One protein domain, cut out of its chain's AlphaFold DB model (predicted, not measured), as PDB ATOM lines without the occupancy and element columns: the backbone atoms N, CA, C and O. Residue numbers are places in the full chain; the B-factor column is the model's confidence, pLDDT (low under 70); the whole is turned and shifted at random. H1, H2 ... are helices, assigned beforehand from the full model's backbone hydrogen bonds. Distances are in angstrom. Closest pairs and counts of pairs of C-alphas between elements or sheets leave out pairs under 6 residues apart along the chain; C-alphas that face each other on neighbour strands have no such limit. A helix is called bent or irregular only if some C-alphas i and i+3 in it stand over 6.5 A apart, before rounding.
ATOM      1  N   ARG A   7     112.530  78.951  78.212       51.25
ATOM      2  CA  ARG A   7     111.875  79.128  79.532       51.25
ATOM      3  C   ARG A   7     112.279  80.389  80.311       51.25
ATOM      4  O   ARG A   7     111.475  80.914  81.072       51.25
ATOM      5  N   GLY A   8     113.503  80.893  80.126       48.38
ATOM      6  CA  GLY A   8     113.964  82.112  80.810       48.38
ATOM      7  C   GLY A   8     113.292  83.393  80.301       48.38
ATOM      8  O   GLY A   8     113.049  84.311  81.081       48.38
ATOM      9  N   ILE A   9     112.928  83.422  79.015       52.97
ATOM     10  CA  ILE A   9     112.332  84.593  78.355       52.97
ATOM     11  C   ILE A   9     110.903  84.827  78.864       52.97
ATOM     12  O   ILE A   9     110.499  85.971  79.070       52.97
ATOM     13  N   ASP A  10     110.163  83.755  79.155       72.81
ATOM     14  CA  ASP A  10     108.765  83.863  79.577       72.81
ATOM     15  C   ASP A  10     108.634  84.376  81.016       72.81
ATOM     16  O   ASP A  10     107.796  85.233  81.290       72.81
ATOM     17  N   LYS A  11     109.515  83.962  81.938       86.62
ATOM     18  CA  LYS A  11     109.488  84.453  83.329       86.62
ATOM     19  C   LYS A  11     109.800  85.946  83.426       86.62
ATOM     20  O   LYS A  11     109.086  86.683  84.108       86.62
ATOM     21  N   GLU A  12     110.856  86.404  82.756       89.38
ATOM     22  CA  GLU A  12     111.236  87.822  82.755       89.38
ATOM     23  C   GLU A  12     110.156  88.685  82.106       89.38
ATOM     24  O   GLU A  12     109.793  89.729  82.656       89.38
ATOM     25  N   LYS A  13     109.570  88.210  81.000       92.19
ATOM     26  CA  LYS A  13     108.436  88.865  80.349       92.19
ATOM     27  C   LYS A  13     107.238  88.980  81.285       92.19
ATOM     28  O   LYS A  13     106.693  90.071  81.430       92.19
ATOM     29  N   VAL A  14     106.864  87.902  81.978       93.69
ATOM     30  CA  VAL A  14     105.765  87.908  82.957       93.69
ATOM     31  C   VAL A  14     106.039  88.911  84.085       93.69
ATOM     32  O   VAL A  14     105.150  89.682  84.453       93.69
ATOM     33  N   ILE A  15     107.267  88.974  84.610       93.62
ATOM     34  CA  ILE A  15     107.646  89.950  85.647       93.62
ATOM     35  C   ILE A  15     107.569  91.386  85.114       93.62
ATOM     36  O   ILE A  15     107.017  92.261  85.789       93.62
ATOM     37  N   ALA A  16     108.097  91.638  83.914       94.56
ATOM     38  CA  ALA A  16     108.043  92.947  83.272       94.56
ATOM     39  C   ALA A  16     106.591  93.383  83.040       94.56
ATOM     40  O   ALA A  16     106.213  94.513  83.354       94.56
ATOM     41  N   TYR A  17     105.748  92.462  82.572       95.38
ATOM     42  CA  TYR A  17     104.346  92.734  82.301       95.38
ATOM     43  C   TYR A  17     103.570  93.021  83.583       95.38
ATOM     44  O   TYR A  17     102.803  93.983  83.625       95.38
ATOM     45  N   ARG A  18     103.821  92.260  84.653       95.19
ATOM     46  CA  ARG A  18     103.217  92.479  85.975       95.19
ATOM     47  C   ARG A  18     103.532  93.866  86.546       95.19
ATOM     48  O   ARG A  18     102.708  94.434  87.253       95.19
ATOM     49  N   ARG A  19     104.720  94.408  86.259       95.25
ATOM     50  CA  ARG A  19     105.175  95.732  86.729       95.25
ATOM     51  C   ARG A  19     104.769  96.886  85.805       95.25
ATOM     52  O   ARG A  19     104.971  98.046  86.159       95.25
ATOM     53  N   SER A  20     104.225  96.591  84.626       94.75
ATOM     54  CA  SER A  20     103.858  97.600  83.633       94.75
ATOM     55  C   SER A  20     102.624  98.403  84.049       94.75
ATOM     56  O   SER A  20     101.686  97.875  84.644       94.75
ATOM     57  N   LYS A  21     102.564  99.672  83.625       93.94
ATOM     58  CA  LYS A  21     101.352 100.505  83.731       93.94
ATOM     59  C   LYS A  21     100.178  99.946  82.920       93.94
ATOM     60  O   LYS A  21      99.032 100.262  83.223       93.94
ATOM     61  N   LEU A  22     100.464  99.101  81.924       93.94
ATOM     62  CA  LEU A  22      99.458  98.416  81.112       93.94
ATOM     63  C   LEU A  22      98.879  97.174  81.779       93.94
ATOM     64  O   LEU A  22      98.000  96.545  81.202       93.94
ATOM     65  N   PHE A  23      99.336  96.809  82.976       96.12
ATOM     66  CA  PHE A  23      98.770  95.680  83.693       96.12
ATOM     67  C   PHE A  23      97.272  95.910  84.000       96.12
ATOM     68  O   PHE A  23      96.915  96.960  84.557       96.12
ATOM     69  N   PRO A  24      96.371  94.948  83.706       97.00
ATOM     70  CA  PRO A  24      96.621  93.573  83.243       97.00
ATOM     71  C   PRO A  24      96.524  93.359  81.718       97.00
ATOM     72  O   PRO A  24      96.637  92.231  81.246       97.00
ATOM     73  N   TRP A  25      96.281  94.409  80.938       95.94
ATOM     74  CA  TRP A  25      95.930  94.338  79.516       95.94
ATOM     75  C   TRP A  25      97.026  93.751  78.643       95.94
ATOM     76  O   TRP A  25      96.728  93.016  77.713       95.94
ATOM     77  N   ASN A  26      98.284  93.979  79.004       94.81
ATOM     78  CA  ASN A  26      99.417  93.336  78.350       94.81
ATOM     79  C   ASN A  26      99.376  91.799  78.415       94.81
ATOM     80  O   ASN A  26      99.831  91.165  77.476       94.81
ATOM     81  N   PHE A  27      98.780  91.187  79.443       95.56
ATOM     82  CA  PHE A  27      98.539  89.737  79.460       95.56
ATOM     83  C   PHE A  27      97.360  89.326  78.573       95.56
ATOM     84  O   PHE A  27      97.395  88.286  77.918       95.56
ATOM     85  N   ILE A  28      96.310  90.146  78.561       95.44
ATOM     86  CA  ILE A  28      95.068  89.862  77.835       95.44
ATOM     87  C   ILE A  28      95.237  90.039  76.321       95.44
ATOM     88  O   ILE A  28      94.567  89.372  75.543       95.44
ATOM     89  N   PHE A  29      96.127  90.931  75.902       94.56
ATOM     90  CA  PHE A  29      96.337  91.273  74.497       94.56
ATOM     91  C   PHE A  29      97.569  90.564  73.922       94.56
ATOM     92  O   PHE A  29      97.741  90.564  72.702       94.56
ATOM     93  N   GLU A  30      98.386  89.938  74.781       93.12
ATOM     94  CA  GLU A  30      99.560  89.149  74.401       93.12
ATOM     95  C   GLU A  30      99.232  88.191  73.262       93.12
ATOM     96  O   GLU A  30      98.224  87.488  73.327       93.12
ATOM     97  N   ASP A  31     100.083  88.143  72.242       90.12
ATOM     98  CA  ASP A  31      99.934  87.190  71.151       90.12
ATOM     99  C   ASP A  31     100.237  85.770  71.649       90.12
ATOM    100  O   ASP A  31     101.324  85.476  72.151       90.12
ATOM    101  N   VAL A  32      99.242  84.890  71.571       89.56
ATOM    102  CA  VAL A  32      99.310  83.528  72.108       89.56
ATOM    103  C   VAL A  32      98.822  82.537  71.063       89.56
ATOM    104  O   VAL A  32      97.880  82.813  70.326       89.56
ATOM    105  N   ASP A  33      99.450  81.361  71.037       89.44
ATOM    106  CA  ASP A  33      99.061  80.266  70.149       89.44
ATOM    107  C   ASP A  33      97.601  79.855  70.419       89.44
ATOM    108  O   ASP A  33      97.225  79.565  71.560       89.44
ATOM    109  N   GLU A  34      96.778  79.795  69.371       90.69
ATOM    110  CA  GLU A  34      95.372  79.380  69.455       90.69
ATOM    111  C   GLU A  34      95.207  78.004  70.102       90.69
ATOM    112  O   GLU A  34      94.261  77.788  70.855       90.69
ATOM    113  N   ARG A  35      96.160  77.086  69.907       90.25
ATOM    114  CA  ARG A  35      96.125  75.759  70.539       90.25
ATOM    115  C   ARG A  35      96.251  75.846  72.058       90.25
ATOM    116  O   ARG A  35      95.679  75.024  72.769       90.25
ATOM    117  N   ALA A  36      96.972  76.847  72.570       90.88
ATOM    118  CA  ALA A  36      97.029  77.109  74.004       90.88
ATOM    119  C   ALA A  36      95.685  77.653  74.513       90.88
ATOM    120  O   ALA A  36      95.229  77.254  75.582       90.88
ATOM    121  N   ILE A  37      95.017  78.513  73.734       92.50
ATOM    122  CA  ILE A  37      93.663  78.991  74.042       92.50
ATOM    123  C   ILE A  37      92.662  77.830  74.076       92.50
ATOM    124  O   ILE A  37      91.933  77.685  75.056       92.50
ATOM    125  N   GLU A  38      92.663  76.963  73.064       90.38
ATOM    126  CA  GLU A  38      91.817  75.763  73.019       90.38
ATOM    127  C   GLU A  38      92.046  74.845  74.225       90.38
ATOM    128  O   GLU A  38      91.091  74.309  74.793       90.38
ATOM    129  N   TYR A  39      93.304  74.698  74.647       88.94
ATOM    130  CA  TYR A  39      93.678  73.915  75.818       88.94
ATOM    131  C   TYR A  39      93.172  74.544  77.134       88.94
ATOM    132  O   TYR A  39      92.603  73.844  77.975       88.94
ATOM    133  N   PHE A  40      93.339  75.859  77.324       90.12
ATOM    134  CA  PHE A  40      93.037  76.538  78.593       90.12
ATOM    135  C   PHE A  40      91.587  77.017  78.746       90.12
ATOM    136  O   PHE A  40      91.113  77.139  79.880       90.12
ATOM    137  N   ALA A  41      90.853  77.248  77.655       88.62
ATOM    138  CA  ALA A  41      89.453  77.677  77.685       88.62
ATOM    139  C   ALA A  41      88.554  76.804  78.587       88.62
ATOM    140  O   ALA A  41      87.892  77.353  79.477       88.62
ATOM    141  N   PRO A  42      88.537  75.458  78.462       81.62
ATOM    142  CA  PRO A  42      87.715  74.627  79.340       81.62
ATOM    143  C   PRO A  42      88.168  74.674  80.807       81.62
ATOM    144  O   PRO A  42      87.331  74.567  81.704       81.62
ATOM    145  N   TYR A  43      89.467  74.844  81.063       80.69
ATOM    146  CA  TYR A  43      90.033  74.919  82.412       80.69
ATOM    147  C   TYR A  43      89.620  76.222  83.124       80.69
ATOM    148  O   TYR A  43      89.226  76.206  84.292       80.69
ATOM    149  N   ALA A  44      89.591  77.341  82.394       85.31
ATOM    150  CA  ALA A  44      89.159  78.640  82.908       85.31
ATOM    151  C   ALA A  44      87.689  78.645  83.357       85.31
ATOM    152  O   ALA A  44      87.368  79.113  84.452       85.31
ATOM    153  N   VAL A  45      86.796  78.054  82.554       79.44
ATOM    154  CA  VAL A  45      85.365  77.926  82.892       79.44
ATOM    155  C   VAL A  45      85.161  77.141  84.187       79.44
ATOM    156  O   VAL A  45      84.303  77.496  84.998       79.44
ATOM    157  N   GLN A  46      85.953  76.088  84.401       74.00
ATOM    158  CA  GLN A  46      85.866  75.253  85.599       74.00
ATOM    159  C   GLN A  46      86.349  75.983  86.846       74.00
ATOM    160  O   GLN A  46      85.665  75.949  87.866       74.00
ATOM    161  N   ILE A  47      87.480  76.690  86.766       74.81
ATOM    162  CA  ILE A  47      87.997  77.468  87.898       74.81
ATOM    163  C   ILE A  47      87.003  78.558  88.312       74.81
ATOM    164  O   ILE A  47      86.779  78.755  89.506       74.81
ATOM    165  N   LEU A  48      86.331  79.200  87.355       71.69
ATOM    166  CA  LEU A  48      85.239  80.126  87.663       71.69
ATOM    167  C   LEU A  48      83.994  79.425  88.215       71.69
ATOM    168  O   LEU A  48      83.223  80.033  88.949       71.69
ATOM    169  N   GLY A  49      83.727  78.176  87.829       60.47
ATOM    170  CA  GLY A  49      82.600  77.380  88.332       60.47
ATOM    171  C   GLY A  49      82.791  76.889  89.767       60.47
ATOM    172  O   GLY A  49      81.819  76.811  90.509       60.47
ATOM    173  N   GLY A  50      84.032  76.597  90.167       53.41
ATOM    174  CA  GLY A  50      84.377  76.156  91.523       53.41
ATOM    175  C   GLY A  50      84.492  77.284  92.555       53.41
ATOM    176  O   GLY A  50      84.480  77.018  93.756       53.41
ATOM    177  N   ARG A  51      84.592  78.548  92.121       55.06
ATOM    178  CA  ARG A  51      84.589  79.714  93.014       55.06
ATOM    179  C   ARG A  51      83.143  80.135  93.287       55.06
ATOM    180  O   ARG A  51      82.499  80.750  92.444       55.06
ATOM    181  N   HIS A  52      82.628  79.795  94.468       46.72
ATOM    182  CA  HIS A  52      81.320  80.238  94.969       46.72
ATOM    183  C   HIS A  52      81.306  81.762  95.237       46.72
ATOM    184  O   HIS A  52      81.302  82.202  96.380       46.72
ATOM    185  N   ASP A  53      81.279  82.578  94.181       51.25
ATOM    186  CA  ASP A  53      81.106  84.041  94.249       51.25
ATOM    187  C   ASP A  53      79.755  84.501  93.646       51.25
ATOM    188  O   ASP A  53      79.573  85.680  93.341       51.25
ATOM    189  N   GLN A  54      78.767  83.594  93.538       50.38
ATOM    190  CA  GLN A  54      77.440  83.858  92.946       50.38
ATOM    191  C   GLN A  54      76.770  85.130  93.489       50.38
ATOM    192  O   GLN A  54      76.268  85.932  92.714       50.38
ATOM    193  N   LYS A  55      76.835  85.389  94.804       49.84
ATOM    194  CA  LYS A  55      76.198  86.578  95.405       49.84
ATOM    195  C   LYS A  55      76.810  87.911  94.953       49.84
ATOM    196  O   LYS A  55      76.099  88.909  94.880       49.84
ATOM    197  N   LYS A  56      78.120  87.960  94.680       56.06
ATOM    198  CA  LYS A  56      78.792  89.184  94.204       56.06
ATOM    199  C   LYS A  56      78.568  89.384  92.705       56.06
ATOM    200  O   LYS A  56      78.355  90.515  92.283       56.06
ATOM    201  N   GLU A  57      78.554  88.291  91.939       57.50
ATOM    202  CA  GLU A  57      78.178  88.285  90.517       57.50
ATOM    203  C   GLU A  57      76.727  88.749  90.321       57.50
ATOM    204  O   GLU A  57      76.473  89.634  89.512       57.50
ATOM    205  N   GLU A  58      75.784  88.229  91.110       60.84
ATOM    206  CA  GLU A  58      74.373  88.632  91.076       60.84
ATOM    207  C   GLU A  58      74.177  90.102  91.457       60.84
ATOM    208  O   GLU A  58      73.354  90.784  90.850       60.84
ATOM    209  N   SER A  59      74.940  90.612  92.431       61.25
ATOM    210  CA  SER A  59      74.898  92.030  92.798       61.25
ATOM    211  C   SER A  59      75.403  92.924  91.665       61.25
ATOM    212  O   SER A  59      74.764  93.931  91.382       61.25
ATOM    213  N   ALA A  60      76.506  92.559  91.002       60.34
ATOM    214  CA  ALA A  60      77.029  93.310  89.859       60.34
ATOM    215  C   ALA A  60      76.062  93.259  88.664       60.34
ATOM    216  O   ALA A  60      75.747  94.282  88.066       60.34
ATOM    217  N   GLN A  61      75.499  92.084  88.365       63.66
ATOM    218  CA  GLN A  61      74.486  91.932  87.317       63.66
ATOM    219  C   GLN A  61      73.211  92.728  87.611       63.66
ATOM    220  O   GLN A  61      72.591  93.254  86.686       63.66
ATOM    221  N   ARG A  62      72.801  92.810  88.881       64.81
ATOM    222  CA  ARG A  62      71.644  93.604  89.298       64.81
ATOM    223  C   ARG A  62      71.907  95.095  89.093       64.81
ATOM    224  O   ARG A  62      71.082  95.739  88.456       64.81
ATOM    225  N   SER A  63      73.068  95.597  89.514       64.81
ATOM    226  CA  SER A  63      73.477  96.982  89.254       64.81
ATOM    227  C   SER A  63      73.488  97.295  87.752       64.81
ATOM    228  O   SER A  63      72.853  98.257  87.322       64.81
ATOM    229  N   LEU A  64      74.098  96.434  86.924       62.66
ATOM    230  CA  LEU A  64      74.114  96.587  85.463       62.66
ATOM    231  C   LEU A  64      72.702  96.669  84.857       62.66
ATOM    232  O   LEU A  64      72.444  97.512  83.993       62.66
ATOM    233  N   ARG A  65      71.779  95.802  85.297       64.81
ATOM    234  CA  ARG A  65      70.388  95.772  84.807       64.81
ATOM    235  C   ARG A  65      69.599  97.002  85.239       64.81
ATOM    236  O   ARG A  65      68.944  97.617  84.401       64.81
ATOM    237  N   GLU A  66      69.709  97.398  86.503       64.88
ATOM    238  CA  GLU A  66      69.056  98.600  87.034       64.88
ATOM    239  C   GLU A  66      69.529  99.865  86.294       64.88
ATOM    240  O   GLU A  66      68.722 100.737  85.961       64.88
ATOM    241  N   HIS A  67      70.813  99.934  85.925       61.19
ATOM    242  CA  HIS A  67      71.357 101.030  85.119       61.19
ATOM    243  C   HIS A  67      70.895 101.004  83.652       61.19
ATOM    244  O   HIS A  67      70.591 102.064  83.094       61.19
ATOM    245  N   ALA A  68      70.800  99.826  83.025       58.44
ATOM    246  CA  ALA A  68      70.267  99.692  81.667       58.44
ATOM    247  C   ALA A  68      68.791 100.128  81.597       58.44
ATOM    248  O   ALA A  68      68.402 100.885  80.707       58.44
ATOM    249  N   GLU A  69      67.981  99.734  82.581       58.38
ATOM    250  CA  GLU A  69      66.566 100.108  82.674       58.38
ATOM    251  C   GLU A  69      66.363 101.602  82.987       58.38
ATOM    252  O   GLU A  69      65.456 102.240  82.440       58.38
ATOM    253  N   ALA A  70      67.233 102.203  83.808       57.00
ATOM    254  CA  ALA A  70      67.222 103.643  84.075       57.00
ATOM    255  C   ALA A  70      67.603 104.480  82.837       57.00
ATOM    256  O   ALA A  70      67.052 105.565  82.630       57.00
ATOM    257  N   GLY A  71      68.506 103.973  81.990       50.12
ATOM    258  CA  GLY A  71      68.873 104.593  80.715       50.12
ATOM    259  C   GLY A  71      67.730 104.596  79.695       50.12
ATOM    260  O   GLY A  71      67.519 105.600  79.016       50.12
ATOM    261  N   VAL A  72      66.938 103.520  79.642       50.66
ATOM    262  CA  VAL A  72      65.774 103.402  78.743       50.66
ATOM    263  C   VAL A  72      64.642 104.349  79.158       50.66
ATOM    264  O   VAL A  72      64.038 104.999  78.305       50.66
ATOM    265  N   LYS A  73      64.390 104.521  80.463       49.12
ATOM    266  CA  LYS A  73      63.350 105.447  80.960       49.12
ATOM    267  C   LYS A  73      63.684 106.927  80.735       49.12
ATOM    268  O   LYS A  73      62.771 107.729  80.558       49.12
ATOM    269  N   ARG A  74      64.970 107.302  80.682       45.59
ATOM    270  CA  ARG A  74      65.408 108.682  80.375       45.59
ATOM    271  C   ARG A  74      65.390 109.017  78.872       45.59
ATOM    272  O   ARG A  74      65.572 110.176  78.521       45.59
ATOM    273  N   GLU A  87      77.158 108.699  88.258       39.28
ATOM    274  CA  GLU A  87      76.441 107.416  88.430       39.28
ATOM    275  C   GLU A  87      76.814 106.326  87.401       39.28
ATOM    276  O   GLU A  87      76.492 105.158  87.604       39.28
ATOM    277  N   ARG A  88      77.512 106.654  86.299       44.94
ATOM    278  CA  ARG A  88      77.910 105.672  85.258       44.94
ATOM    279  C   ARG A  88      79.253 104.979  85.522       44.94
ATOM    280  O   ARG A  88      79.606 104.052  84.792       44.94
ATOM    281  N   PHE A  89      80.030 105.438  86.503       45.69
ATOM    282  CA  PHE A  89      81.442 105.056  86.642       45.69
ATOM    283  C   PHE A  89      81.674 103.796  87.502       45.69
ATOM    284  O   PHE A  89      82.710 103.144  87.380       45.69
ATOM    285  N   VAL A  90      80.689 103.399  88.315       52.00
ATOM    286  CA  VAL A  90      80.883 102.443  89.422       52.00
ATOM    287  C   VAL A  90      80.918 100.963  88.985       52.00
ATOM    288  O   VAL A  90      81.473 100.129  89.697       52.00
ATOM    289  N   ASP A  91      80.459 100.617  87.779       73.75
ATOM    290  CA  ASP A  91      80.430  99.217  87.313       73.75
ATOM    291  C   ASP A  91      81.681  98.801  86.511       73.75
ATOM    292  O   ASP A  91      82.326  97.779  86.762       73.75
ATOM    293  N   LYS A  92      82.126  99.657  85.582       82.31
ATOM    294  CA  LYS A  92      83.320  99.381  84.762       82.31
ATOM    295  C   LYS A  92      84.592  99.376  85.598       82.31
ATOM    296  O   LYS A  92      85.489  98.572  85.352       82.31
ATOM    297  N   GLU A  93      84.690 100.268  86.579       85.31
ATOM    298  CA  GLU A  93      85.835 100.311  87.483       85.31
ATOM    299  C   GLU A  93      85.894  99.066  88.375       85.31
ATOM    300  O   GLU A  93      86.963  98.465  88.522       85.31
ATOM    301  N   TYR A  94      84.741  98.607  88.877       85.50
ATOM    302  CA  TYR A  94      84.634  97.337  89.590       85.50
ATOM    303  C   TYR A  94      85.132  96.167  88.731       85.50
ATOM    304  O   TYR A  94      85.977  95.392  89.187       85.50
ATOM    305  N   LEU A  95      84.674  96.066  87.477       88.56
ATOM    306  CA  LEU A  95      85.091  95.002  86.561       88.56
ATOM    307  C   LEU A  95      86.580  95.073  86.225       88.56
ATOM    308  O   LEU A  95      87.263  94.051  86.261       88.56
ATOM    309  N   ARG A  96      87.126  96.268  85.968       92.56
ATOM    310  CA  ARG A  96      88.571  96.461  85.742       92.56
ATOM    311  C   ARG A  96      89.390  96.022  86.950       92.56
ATOM    312  O   ARG A  96      90.397  95.332  86.783       92.56
ATOM    313  N   ARG A  97      88.957  96.385  88.163       92.25
ATOM    314  CA  ARG A  97      89.600  95.952  89.409       92.25
ATOM    315  C   ARG A  97      89.533  94.435  89.553       92.25
ATOM    316  O   ARG A  97      90.553  93.814  89.831       92.25
ATOM    317  N   ARG A  98      88.373  93.828  89.298       90.50
ATOM    318  CA  ARG A  98      88.196  92.378  89.388       90.50
ATOM    319  C   ARG A  98      89.056  91.625  88.367       90.50
ATOM    320  O   ARG A  98      89.734  90.679  88.745       90.50
ATOM    321  N   ILE A  99      89.099  92.076  87.113       94.56
ATOM    322  CA  ILE A  99      89.991  91.527  86.076       94.56
ATOM    323  C   ILE A  99      91.451  91.619  86.527       94.56
ATOM    324  O   ILE A  99      92.198  90.648  86.429       94.56
ATOM    325  N   ARG A 100      91.860  92.772  87.068       96.00
ATOM    326  CA  ARG A 100      93.214  92.974  87.592       96.00
ATOM    327  C   ARG A 100      93.551  91.997  88.720       96.00
ATOM    328  O   ARG A 100      94.648  91.447  88.720       96.00
ATOM    329  N   GLU A 101      92.639  91.786  89.663       93.06
ATOM    330  CA  GLU A 101      92.815  90.835  90.770       93.06
ATOM    331  C   GLU A 101      92.972  89.399  90.264       93.06
ATOM    332  O   GLU A 101      93.880  88.690  90.697       93.06
ATOM    333  N   GLU A 102      92.136  88.993  89.311       92.06
ATOM    334  CA  GLU A 102      92.146  87.644  88.748       92.06
ATOM    335  C   GLU A 102      93.423  87.351  87.962       92.06
ATOM    336  O   GLU A 102      94.102  86.355  88.220       92.06
ATOM    337  N   VAL A 103      93.829  88.264  87.075       95.88
ATOM    338  CA  VAL A 103      95.100  88.134  86.347       95.88
ATOM    339  C   VAL A 103      96.284  88.171  87.318       95.88
ATOM    340  O   VAL A 103      97.237  87.412  87.163       95.88
ATOM    341  N   SER A 104      96.231  88.999  88.367       95.00
ATOM    342  CA  SER A 104      97.281  89.042  89.393       95.00
ATOM    343  C   SER A 104      97.418  87.711  90.138       95.00
ATOM    344  O   SER A 104      98.541  87.274  90.398       95.00
ATOM    345  N   ALA A 105      96.304  87.044  90.450       90.50
ATOM    346  CA  ALA A 105      96.312  85.725  91.076       90.50
ATOM    347  C   ALA A 105      96.954  84.669  90.160       90.50
ATOM    348  O   ALA A 105      97.860  83.966  90.601       90.50
ATOM    349  N   VAL A 106      96.573  84.629  88.878       92.50
ATOM    350  CA  VAL A 106      97.155  83.720  87.870       92.50
ATOM    351  C   VAL A 106      98.661  83.932  87.713       92.50
ATOM    352  O   VAL A 106      99.446  82.987  87.719       92.50
ATOM    353  N   VAL A 107      99.085  85.189  87.599       93.62
ATOM    354  CA  VAL A 107     100.504  85.532  87.470       93.62
ATOM    355  C   VAL A 107     101.274  85.149  88.732       93.62
ATOM    356  O   VAL A 107     102.404  84.674  88.644       93.62
ATOM    357  N   SER A 108     100.673  85.333  89.907       90.94
ATOM    358  CA  SER A 108     101.287  84.929  91.172       90.94
ATOM    359  C   SER A 108     101.415  83.409  91.270       90.94
ATOM    360  O   SER A 108     102.465  82.938  91.686       90.94
ATOM    361  N   ASP A 109     100.409  82.651  90.828       89.00
ATOM    362  CA  ASP A 109     100.445  81.183  90.755       89.00
ATOM    363  C   ASP A 109     101.592  80.663  89.890       89.00
ATOM    364  O   ASP A 109     102.309  79.751  90.300       89.00
ATOM    365  N   PHE A 110     101.794  81.281  88.729       90.38
ATOM    366  CA  PHE A 110     102.868  80.930  87.805       90.38
ATOM    367  C   PHE A 110     104.260  81.331  88.317       90.38
ATOM    368  O   PHE A 110     105.231  80.588  88.183       90.38
ATOM    369  N   LEU A 111     104.390  82.533  88.890       89.69
ATOM    370  CA  LEU A 111     105.678  83.027  89.390       89.69
ATOM    371  C   LEU A 111     106.099  82.378  90.710       89.69
ATOM    372  O   LEU A 111     107.278  82.455  91.057       89.69
ATOM    373  N   PHE A 112     105.153  81.777  91.430       83.88
ATOM    374  CA  PHE A 112     105.402  81.078  92.683       83.88
ATOM    375  C   PHE A 112     106.340  79.883  92.486       83.88
ATOM    376  O   PHE A 112     107.315  79.756  93.219       83.88
ATOM    377  N   ASP A 113     106.090  79.063  91.463       79.56
ATOM    378  CA  ASP A 113     106.998  77.995  91.048       79.56
ATOM    379  C   ASP A 113     106.900  77.777  89.533       79.56
ATOM    380  O   ASP A 113     106.101  76.988  89.036       79.56
ATOM    381  N   THR A 114     107.692  78.544  88.782       82.81
ATOM    382  CA  THR A 114     107.641  78.569  87.311       82.81
ATOM    383  C   THR A 114     108.038  77.234  86.676       82.81
ATOM    384  O   THR A 114     107.531  76.893  85.606       82.81
ATOM    385  N   ASP A 115     108.911  76.474  87.342       81.62
ATOM    386  CA  ASP A 115     109.445  75.196  86.865       81.62
ATOM    387  C   ASP A 115     108.802  73.991  87.584       81.62
ATOM    388  O   ASP A 115     109.363  72.892  87.557       81.62
ATOM    389  N   ASP A 116     107.624  74.174  88.197       83.12
ATOM    390  CA  ASP A 116     106.896  73.111  88.896       83.12
ATOM    391  C   ASP A 116     106.667  71.897  87.973       83.12
ATOM    392  O   ASP A 116     106.032  71.979  86.916       83.12
ATOM    393  N   GLU A 117     107.189  70.738  88.384       83.88
ATOM    394  CA  GLU A 117     107.125  69.510  87.588       83.88
ATOM    395  C   GLU A 117     105.690  69.010  87.355       83.88
ATOM    396  O   GLU A 117     105.418  68.415  86.310       83.88
ATOM    397  N   ASP A 118     104.761  69.253  88.287       81.06
ATOM    398  CA  ASP A 118     103.360  68.855  88.122       81.06
ATOM    399  C   ASP A 118     102.655  69.763  87.117       81.06
ATOM    400  O   ASP A 118     101.890  69.263  86.289       81.06
ATOM    401  N   ALA A 119     102.938  71.069  87.143       83.62
ATOM    402  CA  ALA A 119     102.448  72.016  86.147       83.62
ATOM    403  C   ALA A 119     102.984  71.668  84.751       83.62
ATOM    404  O   ALA A 119     102.211  71.589  83.795       83.62
ATOM    405  N   ILE A 120     104.281  71.360  84.633       86.25
ATOM    406  CA  ILE A 120     104.892  70.922  83.369       86.25
ATOM    407  C   ILE A 120     104.271  69.607  82.892       86.25
ATOM    408  O   ILE A 120     103.954  69.464  81.714       86.25
ATOM    409  N   LYS A 121     104.053  68.639  83.785       83.69
ATOM    410  CA  LYS A 121     103.420  67.361  83.435       83.69
ATOM    411  C   LYS A 121     101.960  67.530  83.015       83.69
ATOM    412  O   LYS A 121     101.493  66.806  82.140       83.69
ATOM    413  N   MET A 122     101.238  68.456  83.642       82.62
ATOM    414  CA  MET A 122      99.830  68.727  83.363       82.62
ATOM    415  C   MET A 122      99.642  69.474  82.046       82.62
ATOM    416  O   MET A 122      98.804  69.085  81.232       82.62
ATOM    417  N   HIS A 123     100.407  70.547  81.854       85.44
ATOM    418  CA  HIS A 123     100.248  71.476  80.741       85.44
ATOM    419  C   HIS A 123     101.141  71.146  79.543       85.44
ATOM    420  O   HIS A 123     100.873  71.615  78.439       85.44
ATOM    421  N   GLY A 124     102.172  70.321  79.727       87.94
ATOM    422  CA  GLY A 124     103.107  69.943  78.673       87.94
ATOM    423  C   GLY A 124     103.736  71.173  78.023       87.94
ATOM    424  O   GLY A 124     104.193  72.095  78.703       87.94
ATOM    425  N   ASP A 125     103.693  71.217  76.694       87.25
ATOM    426  CA  ASP A 125     104.225  72.329  75.899       87.25
ATOM    427  C   ASP A 125     103.465  73.654  76.115       87.25
ATOM    428  O   ASP A 125     103.971  74.724  75.766       87.25
ATOM    429  N   PHE A 126     102.272  73.614  76.722       88.88
ATOM    430  CA  PHE A 126     101.473  74.805  77.014       88.88
ATOM    431  C   PHE A 126     101.824  75.482  78.343       88.88
ATOM    432  O   PHE A 126     101.366  76.600  78.578       88.88
ATOM    433  N   ALA A 127     102.658  74.866  79.192       87.94
ATOM    434  CA  ALA A 127     103.012  75.406  80.509       87.94
ATOM    435  C   ALA A 127     103.567  76.841  80.431       87.94
ATOM    436  O   ALA A 127     103.167  77.712  81.198       87.94
ATOM    437  N   GLN A 128     104.413  77.119  79.435       86.50
ATOM    438  CA  GLN A 128     105.012  78.444  79.227       86.50
ATOM    439  C   GLN A 128     103.992  79.528  78.823       86.50
ATOM    440  O   GLN A 128     104.190  80.707  79.101       86.50
ATOM    441  N   PHE A 129     102.879  79.133  78.195       90.44
ATOM    442  CA  PHE A 129     101.815  80.051  77.785       90.44
ATOM    443  C   PHE A 129     100.793  80.298  78.892       90.44
ATOM    444  O   PHE A 129      99.965  81.197  78.746       90.44
ATOM    445  N   PHE A 130     100.849  79.530  79.986       92.50
ATOM    446  CA  PHE A 130      99.872  79.562  81.068       92.50
ATOM    447  C   PHE A 130      99.486  80.985  81.501       92.50
ATOM    448  O   PHE A 130      98.319  81.334  81.349       92.50
ATOM    449  N   PRO A 131     100.400  81.865  81.954       94.75
ATOM    450  CA  PRO A 131      99.996  83.154  82.514       94.75
ATOM    451  C   PRO A 131      99.325  84.080  81.490       94.75
ATOM    452  O   PRO A 131      98.579  84.971  81.888       94.75
ATOM    453  N   PHE A 132      99.552  83.874  80.191       95.44
ATOM    454  CA  PHE A 132      98.962  84.674  79.118       95.44
ATOM    455  C   PHE A 132      97.656  84.050  78.617       95.44
ATOM    456  O   PHE A 132      96.584  84.639  78.767       95.44
ATOM    457  N   ALA A 133      97.723  82.822  78.101       94.62
ATOM    458  CA  ALA A 133      96.584  82.125  77.513       94.62
ATOM    459  C   ALA A 133      95.502  81.810  78.558       94.62
ATOM    460  O   ALA A 133      94.314  82.011  78.294       94.62
ATOM    461  N   PHE A 134      95.889  81.388  79.769       94.19
ATOM    462  CA  PHE A 134      94.924  81.136  80.840       94.19
ATOM    463  C   PHE A 134      94.259  82.431  81.318       94.19
ATOM    464  O   PHE A 134      93.043  82.447  81.491       94.19
ATOM    465  N   SER A 135      95.007  83.534  81.455       96.00
ATOM    466  CA  SER A 135      94.437  84.846  81.809       96.00
ATOM    467  C   SER A 135      93.427  85.334  80.771       96.00
ATOM    468  O   SER A 135      92.351  85.804  81.142       96.00
ATOM    469  N   GLN A 136      93.736  85.184  79.477       95.88
ATOM    470  CA  GLN A 136      92.806  85.496  78.388       95.88
ATOM    471  C   GLN A 136      91.521  84.675  78.512       95.88
ATOM    472  O   GLN A 136      90.428  85.240  78.547       95.88
ATOM    473  N   CYS A 137      91.643  83.357  78.672       94.56
ATOM    474  CA  CYS A 137      90.494  82.470  78.832       94.56
ATOM    475  C   CYS A 137      89.664  82.800  80.082       94.56
ATOM    476  O   CYS A 137      88.436  82.821  80.019       94.56
ATOM    477  N   LEU A 138      90.323  83.082  81.208       93.06
ATOM    478  CA  LEU A 138      89.687  83.405  82.483       93.06
ATOM    479  C   LEU A 138      88.868  84.690  82.384       93.06
ATOM    480  O   LEU A 138      87.683  84.685  82.710       93.06
ATOM    481  N   VAL A 139      89.467  85.767  81.878       94.81
ATOM    482  CA  VAL A 139      88.779  87.052  81.717       94.81
ATOM    483  C   VAL A 139      87.610  86.931  80.748       94.81
ATOM    484  O   VAL A 139      86.517  87.404  81.054       94.81
ATOM    485  N   GLN A 140      87.791  86.249  79.615       93.00
ATOM    486  CA  GLN A 140      86.702  86.077  78.656       93.00
ATOM    487  C   GLN A 140      85.566  85.221  79.211       93.00
ATOM    488  O   GLN A 140      84.402  85.542  78.995       93.00
ATOM    489  N   ALA A 141      85.872  84.183  79.988       89.38
ATOM    490  CA  ALA A 141      84.850  83.385  80.647       89.38
ATOM    491  C   ALA A 141      84.080  84.183  81.715       89.38
ATOM    492  O   ALA A 141      82.862  84.021  81.827       89.38
ATOM    493  N   MET A 142      84.742  85.086  82.446       88.94
ATOM    494  CA  MET A 142      84.069  86.013  83.366       88.94
ATOM    495  C   MET A 142      83.125  86.958  82.623       88.94
ATOM    496  O   MET A 142      81.951  87.056  82.969       88.94
ATOM    497  N   LEU A 143      83.619  87.634  81.583       89.94
ATOM    498  CA  LEU A 143      82.822  88.579  80.796       89.94
ATOM    499  C   LEU A 143      81.652  87.884  80.094       89.94
ATOM    500  O   LEU A 143      80.537  88.403  80.087       89.94
ATOM    501  N   HIS A 144      81.872  86.673  79.582       87.00
ATOM    502  CA  HIS A 144      80.834  85.857  78.965       87.00
ATOM    503  C   HIS A 144      79.680  85.547  79.931       87.00
ATOM    504  O   HIS A 144      78.522  85.685  79.543       87.00
ATOM    505  N   ARG A 145      79.955  85.222  81.206       83.00
ATOM    506  CA  ARG A 145      78.905  85.016  82.230       83.00
ATOM    507  C   ARG A 145      78.049  86.251  82.492       83.00
ATOM    508  O   ARG A 145      76.895  86.122  82.889       83.00
ATOM    509  N   MET A 146      78.619  87.432  82.285       82.56
ATOM    510  CA  MET A 146      77.942  88.719  82.434       82.56
ATOM    511  C   MET A 146      77.348  89.225  81.112       82.56
ATOM    512  O   MET A 146      76.768  90.305  81.084       82.56
ATOM    513  N   ASN A 147      77.465  88.450  80.025       84.44
ATOM    514  CA  ASN A 147      77.076  88.840  78.671       84.44
ATOM    515  C   ASN A 147      77.720  90.164  78.203       84.44
ATOM    516  O   ASN A 147      77.100  90.948  77.492       84.44
ATOM    517  N   MET A 148      78.966  90.412  78.612       89.81
ATOM    518  CA  MET A 148      79.762  91.589  78.239       89.81
ATOM    519  C   MET A 148      80.928  91.183  77.349       89.81
ATOM    520  O   MET A 148      81.328  90.019  77.383       89.81
ATOM    521  N   ARG A 149      81.502  92.133  76.607       92.00
ATOM    522  CA  ARG A 149      82.750  92.040  75.834       92.00
ATOM    523  C   ARG A 149      83.871  92.867  76.455       92.00
ATOM    524  O   ARG A 149      83.638  93.713  77.316       92.00
ATOM    525  N   LEU A 150      85.108  92.655  75.996       92.88
ATOM    526  CA  LEU A 150      86.239  93.498  76.416       92.88
ATOM    527  C   LEU A 150      85.995  94.986  76.120       92.88
ATOM    528  O   LEU A 150      86.310  95.832  76.957       92.88
ATOM    529  N   GLU A 151      85.397  95.298  74.969       93.56
ATOM    530  CA  GLU A 151      85.084  96.672  74.549       93.56
ATOM    531  C   GLU A 151      84.040  97.374  75.433       93.56
ATOM    532  O   GLU A 151      84.018  98.601  75.515       93.56
ATOM    533  N   ASP A 152      83.247  96.619  76.195       90.50
ATOM    534  CA  ASP A 152      82.347  97.205  77.191       90.50
ATOM    535  C   ASP A 152      83.116  97.723  78.418       90.50
ATOM    536  O   ASP A 152      82.668  98.652  79.101       90.50
ATOM    537  N   VAL A 153      84.296  97.157  78.691       91.19
ATOM    538  CA  VAL A 153      85.108  97.434  79.885       91.19
ATOM    539  C   VAL A 153      86.241  98.416  79.591       91.19
ATOM    540  O   VAL A 153      86.565  99.250  80.440       91.19
ATOM    541  N   ILE A 154      86.846  98.356  78.409       92.50
ATOM    542  CA  ILE A 154      88.016  99.155  78.021       92.50
ATOM    543  C   ILE A 154      87.897  99.680  76.592       92.50
ATOM    544  O   ILE A 154      87.190  99.113  75.768       92.50
ATOM    545  N   ASP A 155      88.655 100.732  76.286       93.94
ATOM    546  CA  ASP A 155      88.886 101.129  74.900       93.94
ATOM    547  C   ASP A 155      89.914 100.181  74.264       93.94
ATOM    548  O   ASP A 155      91.125 100.323  74.448       93.94
ATOM    549  N   VAL A 156      89.416  99.170  73.552       93.81
ATOM    550  CA  VAL A 156      90.262  98.157  72.910       93.81
ATOM    551  C   VAL A 156      91.136  98.781  71.823       93.81
ATOM    552  O   VAL A 156      92.276  98.350  71.673       93.81
ATOM    553  N   ASN A 157      90.663  99.806  71.105       94.50
ATOM    554  CA  ASN A 157      91.453 100.442  70.048       94.50
ATOM    555  C   ASN A 157      92.651 101.180  70.646       94.50
ATOM    556  O   ASN A 157      93.779 100.933  70.229       94.50
ATOM    557  N   ALA A 158      92.416 102.002  71.673       93.81
ATOM    558  CA  ALA A 158      93.475 102.764  72.331       93.81
ATOM    559  C   ALA A 158      94.549 101.852  72.949       93.81
ATOM    560  O   ALA A 158      95.746 102.111  72.825       93.81
ATOM    561  N   ILE A 159      94.141 100.755  73.597       91.38
ATOM    562  CA  ILE A 159      95.097  99.794  74.171       91.38
ATOM    563  C   ILE A 159      95.822  99.019  73.068       91.38
ATOM    564  O   ILE A 159      97.027  98.807  73.174       91.38
ATOM    565  N   SER A 160      95.118  98.623  72.004       90.88
ATOM    566  CA  SER A 160      95.720  97.890  70.890       90.88
ATOM    567  C   SER A 160      96.768  98.723  70.158       90.88
ATOM    568  O   SER A 160      97.838  98.210  69.843       90.88
ATOM    569  N   GLU A 161      96.493 100.009  69.933       92.75
ATOM    570  CA  GLU A 161      97.444 100.963  69.360       92.75
ATOM    571  C   GLU A 161      98.679 101.108  70.255       92.75
ATOM    572  O   GLU A 161      99.807 100.954  69.791       92.75
ATOM    573  N   LEU A 162      98.468 101.299  71.560       91.94
ATOM    574  CA  LEU A 162      99.548 101.433  72.536       91.94
ATOM    575  C   LEU A 162     100.428 100.180  72.640       91.94
ATOM    576  O   LEU A 162     101.616 100.275  72.944       91.94
ATOM    577  N   MET A 163      99.847  99.007  72.400       87.88
ATOM    578  CA  MET A 163     100.555  97.730  72.413       87.88
ATOM    579  C   MET A 163     101.132  97.320  71.054       87.88
ATOM    580  O   MET A 163     101.868  96.336  70.993       87.88
ATOM    581  N   GLY A 164     100.808  98.036  69.974       89.50
ATOM    582  CA  GLY A 164     101.171  97.629  68.618       89.50
ATOM    583  C   GLY A 164     100.524  96.305  68.189       89.50
ATOM    584  O   GLY A 164     101.083  95.584  67.366       89.50
ATOM    585  N   THR A 165      99.367  95.958  68.756       88.44
ATOM    586  CA  THR A 165      98.621  94.737  68.424       88.44
ATOM    587  C   THR A 165      97.525  95.017  67.398       88.44
ATOM    588  O   THR A 165      97.059  96.148  67.250       88.44
ATOM    589  N   ASN A 166      97.074  93.982  66.687       90.75
ATOM    590  CA  ASN A 166      95.961  94.097  65.747       90.75
ATOM    591  C   ASN A 166      94.615  93.905  66.471       90.75
ATOM    592  O   ASN A 166      94.339  92.833  67.009       90.75
ATOM    593  N   VAL A 167      93.749  94.922  66.436       92.12
ATOM    594  CA  VAL A 167      92.424  94.880  67.082       92.12
ATOM    595  C   VAL A 167      91.522  93.769  66.541       92.12
ATOM    596  O   VAL A 167      90.776  93.152  67.301       92.12
ATOM    597  N   ASN A 168      91.616  93.457  65.247       92.31
ATOM    598  CA  ASN A 168      90.823  92.387  64.644       92.31
ATOM    599  C   ASN A 168      91.252  91.021  65.180       92.31
ATOM    600  O   ASN A 168      90.411  90.156  65.395       92.31
ATOM    601  N   GLU A 169      92.542  90.854  65.464       89.94
ATOM    602  CA  GLU A 169      93.078  89.627  66.047       89.94
ATOM    603  C   GLU A 169      92.659  89.460  67.514       89.94
ATOM    604  O   GLU A 169      92.365  88.355  67.967       89.94
ATOM    605  N   ILE A 170      92.554  90.559  68.266       89.62
ATOM    606  CA  ILE A 170      91.999  90.546  69.629       89.62
ATOM    607  C   ILE A 170      90.526  90.120  69.608       89.62
ATOM    608  O   ILE A 170      90.129  89.241  70.373       89.62
ATOM    609  N   ARG A 171      89.725  90.704  68.709       92.81
ATOM    610  CA  ARG A 171      88.301  90.361  68.556       92.81
ATOM    611  C   ARG A 171      88.103  88.917  68.104       92.81
ATOM    612  O   ARG A 171      87.300  88.207  68.699       92.81
ATOM    613  N   ARG A 172      88.890  88.453  67.128       93.81
ATOM    614  CA  ARG A 172      88.863  87.065  66.650       93.81
ATOM    615  C   ARG A 172      89.148  86.072  67.777       93.81
ATOM    616  O   ARG A 172      88.438  85.080  67.905       93.81
ATOM    617  N   ARG A 173      90.156  86.342  68.616       91.19
ATOM    618  CA  ARG A 173      90.477  85.497  69.778       91.19
ATOM    619  C   ARG A 173      89.391  85.534  70.849       91.19
ATOM    620  O   ARG A 173      89.078  84.495  71.423       91.19
ATOM    621  N   GLU A 174      88.783  86.694  71.099       92.56
ATOM    622  CA  GLU A 174      87.603  86.784  71.967       92.56
ATOM    623  C   GLU A 174      86.462  85.893  71.449       92.56
ATOM    624  O   GLU A 174      85.898  85.119  72.226       92.56
ATOM    625  N   ASP A 175      86.155  85.962  70.153       93.00
ATOM    626  CA  ASP A 175      85.093  85.162  69.535       93.00
ATOM    627  C   ASP A 175      85.414  83.657  69.605       93.00
ATOM    628  O   ASP A 175      84.560  82.867  70.009       93.00
ATOM    629  N   LEU A 176      86.666  83.262  69.333       91.69
ATOM    630  CA  LEU A 176      87.139  81.882  69.493       91.69
ATOM    631  C   LEU A 176      86.912  81.366  70.922       91.69
ATOM    632  O   LEU A 176      86.363  80.279  71.112       91.69
ATOM    633  N   ILE A 177      87.311  82.138  71.937       90.12
ATOM    634  CA  ILE A 177      87.154  81.733  73.340       90.12
ATOM    635  C   ILE A 177      85.671  81.588  73.694       90.12
ATOM    636  O   ILE A 177      85.286  80.605  74.328       90.12
ATOM    637  N   ARG A 178      84.817  82.523  73.262       89.19
ATOM    638  CA  ARG A 178      83.364  82.438  73.484       89.19
ATOM    639  C   ARG A 178      82.758  81.201  72.843       89.19
ATOM    640  O   ARG A 178      81.976  80.506  73.491       89.19
ATOM    641  N   ASP A 179      83.144  80.894  71.613       90.31
ATOM    642  CA  ASP A 179      82.702  79.691  70.918       90.31
ATOM    643  C   ASP A 179      83.100  78.420  71.670       90.31
ATOM    644  O   ASP A 179      82.283  77.509  71.826       90.31
ATOM    645  N   LEU A 180      84.332  78.360  72.179       87.38
ATOM    646  CA  LEU A 180      84.817  77.240  72.986       87.38
ATOM    647  C   LEU A 180      84.037  77.099  74.300       87.38
ATOM    648  O   LEU A 180      83.680  75.984  74.686       87.38
ATOM    649  N   ILE A 181      83.720  78.217  74.963       82.94
ATOM    650  CA  ILE A 181      82.904  78.234  76.186       82.94
ATOM    651  C   ILE A 181      81.483  77.726  75.896       82.94
ATOM    652  O   ILE A 181      80.959  76.900  76.649       82.94
ATOM    653  N   ASN A 182      80.877  78.167  74.789       82.25
ATOM    654  CA  ASN A 182      79.531  77.770  74.369       82.25
ATOM    655  C   ASN A 182      79.444  76.282  74.001       82.25
ATOM    656  O   ASN A 182      78.456  75.619  74.314       82.25
ATOM    657  N   LYS A 183      80.487  75.733  73.369       77.75
ATOM    658  CA  LYS A 183      80.533  74.342  72.885       77.75
ATOM    659  C   LYS A 183      80.729  73.288  73.990       77.75
ATOM    660  O   LYS A 183      80.854  72.114  73.649       77.75
ATOM    661  N   LYS A 184      80.770  73.679  75.276       64.06
ATOM    662  CA  LYS A 184      80.965  72.845  76.488       64.06
ATOM    663  C   LYS A 184      81.278  71.362  76.226       64.06
ATOM    664  O   LYS A 184      80.383  70.521  76.159       64.06
TER     665      LYS A 184
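AT A GLANCE: This is residues 7 to 74 and 87 to 184 of the 278 residues of the protein "PRC domain-containing protein" of Methanosarcinales archaeon (UniProt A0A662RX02). The long helix H6 and its hairpin partner H5 form the core, and H3 and H9 cross H6 on the side away from H5. H1 packs on residues 104 to 111 of H5; near the other end of H5 is H4, whose residues 68 to 74 stick out. The compact printed part has 166 residues, nine named helices, H1 to H9 in order, and no named strand: all helix, radius of gyration of the C-alphas 16.4 A, spans 56 by 35 by 27 A.

IN THESE COORDINATES: H6, residues 117 to 145, is 32.6 A long from C-alpha 117 at (107.125, 69.510, 87.588), and irregular: C-alphas 122 and 125 are 9.4 A apart, with a kink of 92 degrees near residue 124. H5 is residues 90 to 112, 32.7 A; H4, 54 to 74, 30.3 A. H3, 34 to 50, 24.9 A, is only just irregular, C-alphas 39 and 42 being 7.0 A apart. H9, 167 to 182, ends at (79.531, 77.770, 74.369). H1 is 7 to 19, H2 25 to 29, H7 150 to 153, H8 156 to 163.

HOW THE PARTS SIT: The hub H6 touches H5 with residues 130 to 139, opposite ways at a shallow tilt of 3 degrees; closest C-alphas Val 107 and Pro 131, 5.5 A. H1, H5 and H6 form an up-and-down bundle, each running against the one before. H3 touches H6 at a steep tilt of 69 degrees, only just short of perpendicular; closest C-alphas Ala 44 and Leu 138, 4.8 A. H9 touches H6 about perpendicular, 85 degrees; closest C-alphas Cys 137 and Ile 177, 6.5 A. H2 touches H6 and H8; H7 touches H5. H4 only just touches H5, with 3 pairs of C-alphas within 8 A; closest Leu 64 and Asp 91, 7.1 A. Every O i to N i+4 pair is within hydrogen-bond range in H2, H4, H8 and H9, against 8 of 9 in H1, 11 of 13 in H3, 18 of 19 in H5 and 17 of 25 in H6; H7 is too short for one.

THE WHOLE: The farthest C-alphas, Arg 74 and Glu 117, are 57.7 A apart. Residues 75 to 86 are cut out, leaving 13.7 A between C-alphas 74 and 87. Links printed whole are tight. pLDDT is under 70 in 34 residues, among them 49 to 74.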